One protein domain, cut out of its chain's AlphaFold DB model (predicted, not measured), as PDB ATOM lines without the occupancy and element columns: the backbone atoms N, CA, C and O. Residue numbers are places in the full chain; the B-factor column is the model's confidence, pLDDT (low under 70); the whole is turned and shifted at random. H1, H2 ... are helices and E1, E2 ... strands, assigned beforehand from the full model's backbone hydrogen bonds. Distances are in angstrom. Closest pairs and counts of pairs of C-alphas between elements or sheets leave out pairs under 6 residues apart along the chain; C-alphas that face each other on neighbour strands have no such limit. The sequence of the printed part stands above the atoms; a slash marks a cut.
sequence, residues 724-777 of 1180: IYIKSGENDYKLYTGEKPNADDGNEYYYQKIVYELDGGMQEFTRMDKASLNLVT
ATOM      1  N   ILE A 724     286.207 153.956 211.127       89.62
ATOM      2  CA  ILE A 724     285.590 153.001 212.060       89.62
ATOM      3  C   ILE A 724     286.638 152.183 212.819       89.62
ATOM      4  O   ILE A 724     287.610 151.688 212.246       89.62
ATOM      5  N   TYR A 725     286.391 151.956 214.106       89.88
ATOM      6  CA  TYR A 725     287.258 151.247 215.038       89.88
ATOM      7  C   TYR A 725     286.523 150.100 215.743       89.88
ATOM      8  O   TYR A 725     285.310 150.130 215.926       89.88
ATOM      9  N   ILE A 726     287.276 149.092 216.190       90.19
ATOM     10  CA  ILE A 726     286.796 148.020 217.070       90.19
ATOM     11  C   ILE A 726     287.610 147.995 218.363       90.19
ATOM     12  O   ILE A 726     288.821 148.249 218.372       90.19
ATOM     13  N   LYS A 727     286.948 147.664 219.471       89.44
ATOM     14  CA  LYS A 727     287.593 147.541 220.777       89.44
ATOM     15  C   LYS A 727     288.516 146.320 220.802       89.44
ATOM     16  O   LYS A 727     288.087 145.197 220.549       89.44
ATOM     17  N   SER A 728     289.790 146.535 221.118       83.81
ATOM     18  CA  SER A 728     290.824 145.490 221.172       83.81
ATOM     19  C   SER A 728     291.395 145.240 222.577       83.81
ATOM     20  O   SER A 728     292.125 144.266 222.775       83.81
ATOM     21  N   GLY A 729     291.009 146.066 223.557       79.69
ATOM     22  CA  GLY A 729     291.349 145.949 224.977       79.69
ATOM     23  C   GLY A 729     290.510 146.887 225.858       79.69
ATOM     24  O   GLY A 729     289.592 147.557 225.383       79.69
ATOM     25  N   GLU A 730     290.807 146.942 227.156       74.81
ATOM     26  CA  GLU A 730     290.200 147.897 228.092       74.81
ATOM     27  C   GLU A 730     290.766 149.297 227.776       74.81
ATOM     28  O   GLU A 730     291.886 149.616 228.159       74.81
ATOM     29  N   ASN A 731     290.020 150.077 226.986       73.44
ATOM     30  CA  ASN A 731     290.390 151.392 226.428       73.44
ATOM     31  C   ASN A 731     291.433 151.378 225.287       73.44
ATOM     32  O   ASN A 731     292.089 152.387 225.053       73.44
ATOM     33  N   ASP A 732     291.563 150.266 224.553       83.94
ATOM     34  CA  ASP A 732     292.388 150.185 223.334       83.94
ATOM     35  C   ASP A 732     291.496 149.929 222.108       83.94
ATOM     36  O   ASP A 732     290.745 148.946 222.086       83.94
ATOM     37  N   TYR A 733     291.587 150.781 221.084       88.44
ATOM     38  CA  TYR A 733     290.751 150.761 219.879       88.44
ATOM     39  C   TYR A 733     291.627 150.661 218.630       88.44
ATOM     40  O   TYR A 733     292.641 151.345 218.506       88.44
ATOM     41  N   LYS A 734     291.248 149.795 217.686       88.25
ATOM     42  CA  LYS A 734     291.999 149.573 216.439       88.25
ATOM     43  C   LYS A 734     291.118 149.814 215.232       88.25
ATOM     44  O   LYS A 734     289.958 149.414 215.238       88.25
ATOM     45  N   LEU A 735     291.695 150.431 214.200       87.25
ATOM     46  CA  LEU A 735     291.031 150.676 212.923       87.25
ATOM     47  C   LEU A 735     290.487 149.360 212.347       87.25
ATOM     48  O   LEU A 735     291.215 148.364 212.249       87.25
ATOM     49  N   TYR A 736     289.210 149.354 211.976       87.56
ATOM     50  CA  TYR A 736     288.541 148.176 211.451       87.56
ATOM     51  C   TYR A 736     288.766 148.038 209.937       87.56
ATOM     52  O   TYR A 736     288.409 148.905 209.142       87.56
ATOM     53  N   THR A 737     289.361 146.913 209.540       84.88
ATOM     54  CA  THR A 737     289.783 146.612 208.156       84.88
ATOM     55  C   THR A 737     289.209 145.289 207.630       84.88
ATOM     56  O   THR A 737     289.693 144.748 206.639       84.88
ATOM     57  N   GLY A 738     288.199 144.736 208.314       83.25
ATOM     58  CA  GLY A 738     287.544 143.475 207.948       83.25
ATOM     59  C   GLY A 738     286.526 143.605 206.807       83.25
ATOM     60  O   GLY A 738     286.546 144.565 206.037       83.25
ATOM     61  N   GLU A 739     285.616 142.631 206.704       84.00
ATOM     62  CA  GLU A 739     284.454 142.701 205.799       84.00
ATOM     63  C   GLU A 739     283.535 143.877 206.164       84.00
ATOM     64  O   GLU A 739     283.623 144.380 207.281       84.00
ATOM     65  N   LYS A 740     282.655 144.311 205.245       85.19
ATOM     66  CA  LYS A 740     281.759 145.460 205.469       85.19
ATOM     67  C   LYS A 740     281.075 145.357 206.845       85.19
ATOM     68  O   LYS A 740     280.380 144.362 207.056       85.19
ATOM     69  N   PRO A 741     281.249 146.355 207.740       83.19
ATOM     70  CA  PRO A 741     280.581 146.381 209.033       83.19
ATOM     71  C   PRO A 741     279.075 146.201 208.867       83.19
ATOM     72  O   PRO A 741     278.474 146.808 207.977       83.19
ATOM     73  N   ASN A 742     278.468 145.370 209.710       78.00
ATOM     74  CA  ASN A 742     277.034 145.128 209.686       78.00
ATOM     75  C   ASN A 742     276.474 145.179 211.113       78.00
ATOM     76  O   ASN A 742     277.024 144.568 212.024       78.00
ATOM     77  N   ALA A 743     275.352 145.871 211.311       74.75
ATOM     78  CA  ALA A 743     274.702 145.997 212.615       74.75
ATOM     79  C   ALA A 743     274.274 144.655 213.258       74.75
ATOM     80  O   ALA A 743     274.051 144.607 214.471       74.75
ATOM     81  N   ASP A 744     274.168 143.579 212.471       80.56
ATOM     82  CA  ASP A 744     273.733 142.245 212.902       80.56
ATOM     83  C   ASP A 744     274.876 141.215 213.000       80.56
ATOM     84  O   ASP A 744     274.633 140.047 213.307       80.56
ATOM     85  N   ASP A 745     276.132 141.616 212.768       80.75
ATOM     86  CA  ASP A 745     277.288 140.708 212.854       80.75
ATOM     87  C   ASP A 745     277.743 140.403 214.298       80.75
ATOM     88  O   ASP A 745     278.608 139.550 214.519       80.75
ATOM     89  N   GLY A 746     277.123 141.056 215.287       78.69
ATOM     90  CA  GLY A 746     277.392 140.877 216.713       78.69
ATOM     91  C   GLY A 746     278.619 141.630 217.238       78.69
ATOM     92  O   GLY A 746     278.918 141.507 218.427       78.69
ATOM     93  N   ASN A 747     279.315 142.403 216.398       83.62
ATOM     94  CA  ASN A 747     280.413 143.270 216.814       83.62
ATOM     95  C   ASN A 747     279.906 144.659 217.231       83.62
ATOM     96  O   ASN A 747     278.869 145.143 216.777       83.62
ATOM     97  N   GLU A 748     280.669 145.326 218.098       88.31
ATOM     98  CA  GLU A 748     280.454 146.730 218.446       88.31
ATOM     99  C   GLU A 748     281.515 147.589 217.760       88.31
ATOM    100  O   GLU A 748     282.717 147.389 217.958       88.31
ATOM    101  N   TYR A 749     281.052 148.547 216.963       89.75
ATOM    102  CA  TYR A 749     281.897 149.481 216.237       89.75
ATOM    103  C   TYR A 749     281.891 150.849 216.916       89.75
ATOM    104  O   TYR A 749     280.898 151.262 217.521       89.75
ATOM    105  N   TYR A 750     283.022 151.536 216.825       90.25
ATOM    106  CA  TYR A 750     283.276 152.822 217.455       90.25
ATOM    107  C   TYR A 750     283.824 153.796 216.426       90.25
ATOM    108  O   TYR A 750     284.480 153.389 215.468       90.25
ATOM    109  N   TYR A 751     283.624 155.081 216.661       87.44
ATOM    110  CA  TYR A 751     284.322 156.139 215.950       87.44
ATOM    111  C   TYR A 751     285.040 157.035 216.954       87.44
ATOM    112  O   TYR A 751     284.740 157.036 218.151       87.44
ATOM    113  N   GLN A 752     286.039 157.755 216.465       83.31
ATOM    114  CA  GLN A 752     286.822 158.669 217.279       83.31
ATOM    115  C   GLN A 752     286.176 160.055 217.234       83.31
ATOM    116  O   GLN A 752     286.037 160.630 216.159       83.31
ATOM    117  N   LYS A 753     285.797 160.587 218.399       78.44
ATOM    118  CA  LYS A 753     285.311 161.959 218.570       78.44
ATOM    119  C   LYS A 753     286.369 162.777 219.305       78.44
ATOM    120  O   LYS A 753     286.930 162.339 220.311       78.44
ATOM    121  N   ILE A 754     286.637 163.988 218.827       73.12
ATOM    122  CA  ILE A 754     287.523 164.925 219.522       73.12
ATOM    123  C   ILE A 754     286.690 165.743 220.516       73.12
ATOM    124  O   ILE A 754     286.020 166.712 220.149       73.12
ATOM    125  N   VAL A 755     286.733 165.322 221.780       78.75
ATOM    126  CA  VAL A 755     286.173 166.044 222.930       78.75
ATOM    127  C   VAL A 755     287.314 166.731 223.675       78.75
ATOM    128  O   VAL A 755     288.364 166.115 223.875       78.75
ATOM    129  N   TYR A 756     287.115 167.996 224.045       77.56
ATOM    130  CA  TYR A 756     288.084 168.790 224.794       77.56
ATOM    131  C   TYR A 756     287.598 168.980 226.227       77.56
ATOM    132  O   TYR A 756     286.532 169.547 226.451       77.56
ATOM    133  N   GLU A 757     288.391 168.523 227.189       80.88
ATOM    134  CA  GLU A 757     288.156 168.786 228.611       80.88
ATOM    135  C   GLU A 757     288.491 170.251 228.938       80.88
ATOM    136  O   GLU A 757     289.430 170.824 228.373       80.88
ATOM    137  N   LEU A 758     287.768 170.857 229.882       74.81
ATOM    138  CA  LEU A 758     288.064 172.207 230.380       74.81
ATOM    139  C   LEU A 758     289.421 172.261 231.113       74.81
ATOM    140  O   LEU A 758     290.131 173.263 231.022       74.81
ATOM    141  N   ASP A 759     289.818 171.163 231.766       70.50
ATOM    142  CA  ASP A 759     291.067 171.037 232.539       70.50
ATOM    143  C   ASP A 759     292.260 170.472 231.728       70.50
ATOM    144  O   ASP A 759     293.351 170.280 232.273       70.50
ATOM    145  N   GLY A 760     292.082 170.234 230.421       59.50
ATOM    146  CA  GLY A 760     293.103 169.703 229.510       59.50
ATOM    147  C   GLY A 760     293.029 168.181 229.312       59.50
ATOM    148  O   GLY A 760     293.024 167.402 230.262       59.50
ATOM    149  N   GLY A 761     292.984 167.756 228.047       64.88
ATOM    150  CA  GLY A 761     292.800 166.365 227.622       64.88
ATOM    151  C   GLY A 761     292.034 166.297 226.298       64.88
ATOM    152  O   GLY A 761     291.248 167.196 225.998       64.88
ATOM    153  N   MET A 762     292.287 165.263 225.488       66.69
ATOM    154  CA  MET A 762     291.691 165.122 224.157       66.69
ATOM    155  C   MET A 762     291.372 163.658 223.836       66.69
ATOM    156  O   MET A 762     292.215 162.791 224.064       66.69
ATOM    157  N   GLN A 763     290.219 163.447 223.190       65.88
ATOM    158  CA  GLN A 763     289.729 162.212 222.543       65.88
ATOM    159  C   GLN A 763     288.813 161.314 223.387       65.88
ATOM    160  O   GLN A 763     289.155 160.866 224.478       65.88
ATOM    161  N   GLU A 764     287.682 160.949 222.779       78.69
ATOM    162  CA  GLU A 764     286.744 159.933 223.245       78.69
ATOM    163  C   GLU A 764     286.429 158.970 222.085       78.69
ATOM    164  O   GLU A 764     286.319 159.380 220.928       78.69
ATOM    165  N   PHE A 765     286.294 157.675 222.375       83.38
ATOM    166  CA  PHE A 765     285.763 156.707 221.413       83.38
ATOM    167  C   PHE A 765     284.301 156.435 221.732       83.38
ATOM    168  O   PHE A 765     283.984 155.832 222.760       83.38
ATOM    169  N   THR A 766     283.421 156.843 220.826       84.94
ATOM    170  CA  THR A 766     281.976 156.710 220.988       84.94
ATOM    171  C   THR A 766     281.480 155.518 220.182       84.94
ATOM    172  O   THR A 766     281.948 155.244 219.074       84.94
ATOM    173  N   ARG A 767     280.551 154.756 220.761       86.62
ATOM    174  CA  ARG A 767     279.917 153.629 220.077       86.62
ATOM    175  C   ARG A 767     279.029 154.154 218.948       86.62
ATOM    176  O   ARG A 767     278.235 155.058 219.177       86.62
ATOM    177  N   MET A 768     279.129 153.545 217.773       83.75
ATOM    178  CA  MET A 768     278.285 153.871 216.624       83.75
ATOM    179  C   MET A 768     276.863 153.329 216.791       83.75
ATOM    180  O   MET A 768     276.663 152.227 217.316       83.75
ATOM    181  N   ASP A 769     275.881 154.066 216.279       81.69
ATOM    182  CA  ASP A 769     274.516 153.580 216.127       81.69
ATOM    183  C   ASP A 769     274.375 152.646 214.913       81.69
ATOM    184  O   ASP A 769     275.209 152.602 214.004       81.69
ATOM    185  N   LYS A 770     273.288 151.872 214.901       81.75
ATOM    186  CA  LYS A 770     273.029 150.888 213.844       81.75
ATOM    187  C   LYS A 770     272.730 151.524 212.484       81.75
ATOM    188  O   LYS A 770     273.049 150.907 211.471       81.75
ATOM    189  N   ALA A 771     272.101 152.700 212.445       78.94
ATOM    190  CA  ALA A 771     271.720 153.352 211.198       78.94
ATOM    191  C   ALA A 771     272.954 153.907 210.475       78.94
ATOM    192  O   ALA A 771     273.142 153.593 209.298       78.94
ATOM    193  N   SER A 772     273.857 154.598 211.182       82.38
ATOM    194  CA  SER A 772     275.132 155.063 210.606       82.38
ATOM    195  C   SER A 772     275.990 153.904 210.096       82.38
ATOM    196  O   SER A 772     276.621 154.001 209.043       82.38
ATOM    197  N   LEU A 773     275.964 152.764 210.795       82.69
ATOM    198  CA  LEU A 773     276.660 151.538 210.397       82.69
ATOM    199  C   LEU A 773     276.215 150.996 209.032       82.69
ATOM    200  O   LEU A 773     277.026 150.415 208.317       82.69
ATOM    201  N   ASN A 774     274.954 151.187 208.641       81.00
ATOM    202  CA  ASN A 774     274.455 150.719 207.344       81.00
ATOM    203  C   ASN A 774     274.960 151.579 206.168       81.00
ATOM    204  O   ASN A 774     275.058 151.082 205.039       81.00
ATOM    205  N   LEU A 775     275.327 152.834 206.439       82.38
ATOM    206  CA  LEU A 775     275.756 153.835 205.455       82.38
ATOM    207  C   LEU A 775     277.272 153.843 205.207       82.38
ATOM    208  O   LEU A 775     277.769 154.607 204.384       82.38
ATOM    209  N   VAL A 776     278.018 152.970 205.885       85.31
ATOM    210  CA  VAL A 776     279.479 152.908 205.781       85.31
ATOM    211  C   VAL A 776     279.947 152.558 204.370       85.31
ATOM    212  O   VAL A 776     279.431 151.648 203.706       85.31
ATOM    213  N   THR A 777     280.978 153.272 203.936       82.62
ATOM    214  CA  THR A 777     281.609 153.155 202.622       82.62
ATOM    215  C   THR A 777     283.085 152.791 202.768       82.62
ATOM    216  O   THR A 777     283.701 152.985 203.820       82.62
TER     217      THR A 777
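Overview. This is residues 724 to 777 of the 1180 residues of the protein "von Willebrand factor type A domain protein" of Tyzzerella nexilis (UniProt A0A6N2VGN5). A strongly twisted, four-stranded sheet curls like part of a barrel; it is made of two hairpins, the longer one, E3 and E4, lying along the longest axis and the shorter one, E1 and E2, set crosswise near its base. The long loop of residues 736 to 748 and the short helix H1 lie towards the end away from the turn between E3 and E4. The printed part has 54 residues, with four named strands and one named helix in the order E1 E2 E3 E4 H1; the sheet's order is E2 E1 E3 E4, antiparallel throughout, and the class is mostly strand. The whole is loose and elongated, with a radius of gyration of the C-alphas of 12.5 A and spans of 39 by 23 by 16 A.

Arrangement. Inner strands E3, residues 749 to 756, and E1, residues 724 to 729, are antiparallel neighbours; N 725 and O 750 are within hydrogen-bond range at 2.7 A. Edge strand E4, residues 762 to 767, forms a hairpin with E3, with N 751 and O 766 2.9 A apart. Edge strand E2, residues 732 to 735, forms a hairpin with E1, with N 734 and O 726 3.0 A apart. H1, residues 770 to 774, is only just not on the sheet, with 4 pairs of C-alphas within 10 A. Its one O i to N i+4 pair is within hydrogen-bond range.

Along the chain. E1 begins at C-alpha 724 (285.590, 153.001, 212.060) and is 15.8 A long; E2 is 10.5 A. E3 is 22.0 A long, ending at C-alpha 756 (288.084, 168.790, 224.794); E4 is 17.0 A. H1, 6.7 A, ends at C-alpha 774 (274.455, 150.719, 207.344).

Size, cuts and confidence. The two C-alphas farthest apart, those of Glu 739 and Asp 759, are 39.5 A apart. The printed part has no cut. The link from E2 to E3, 13 residues, is long. Residues 760 to 763 have pLDDT under 70.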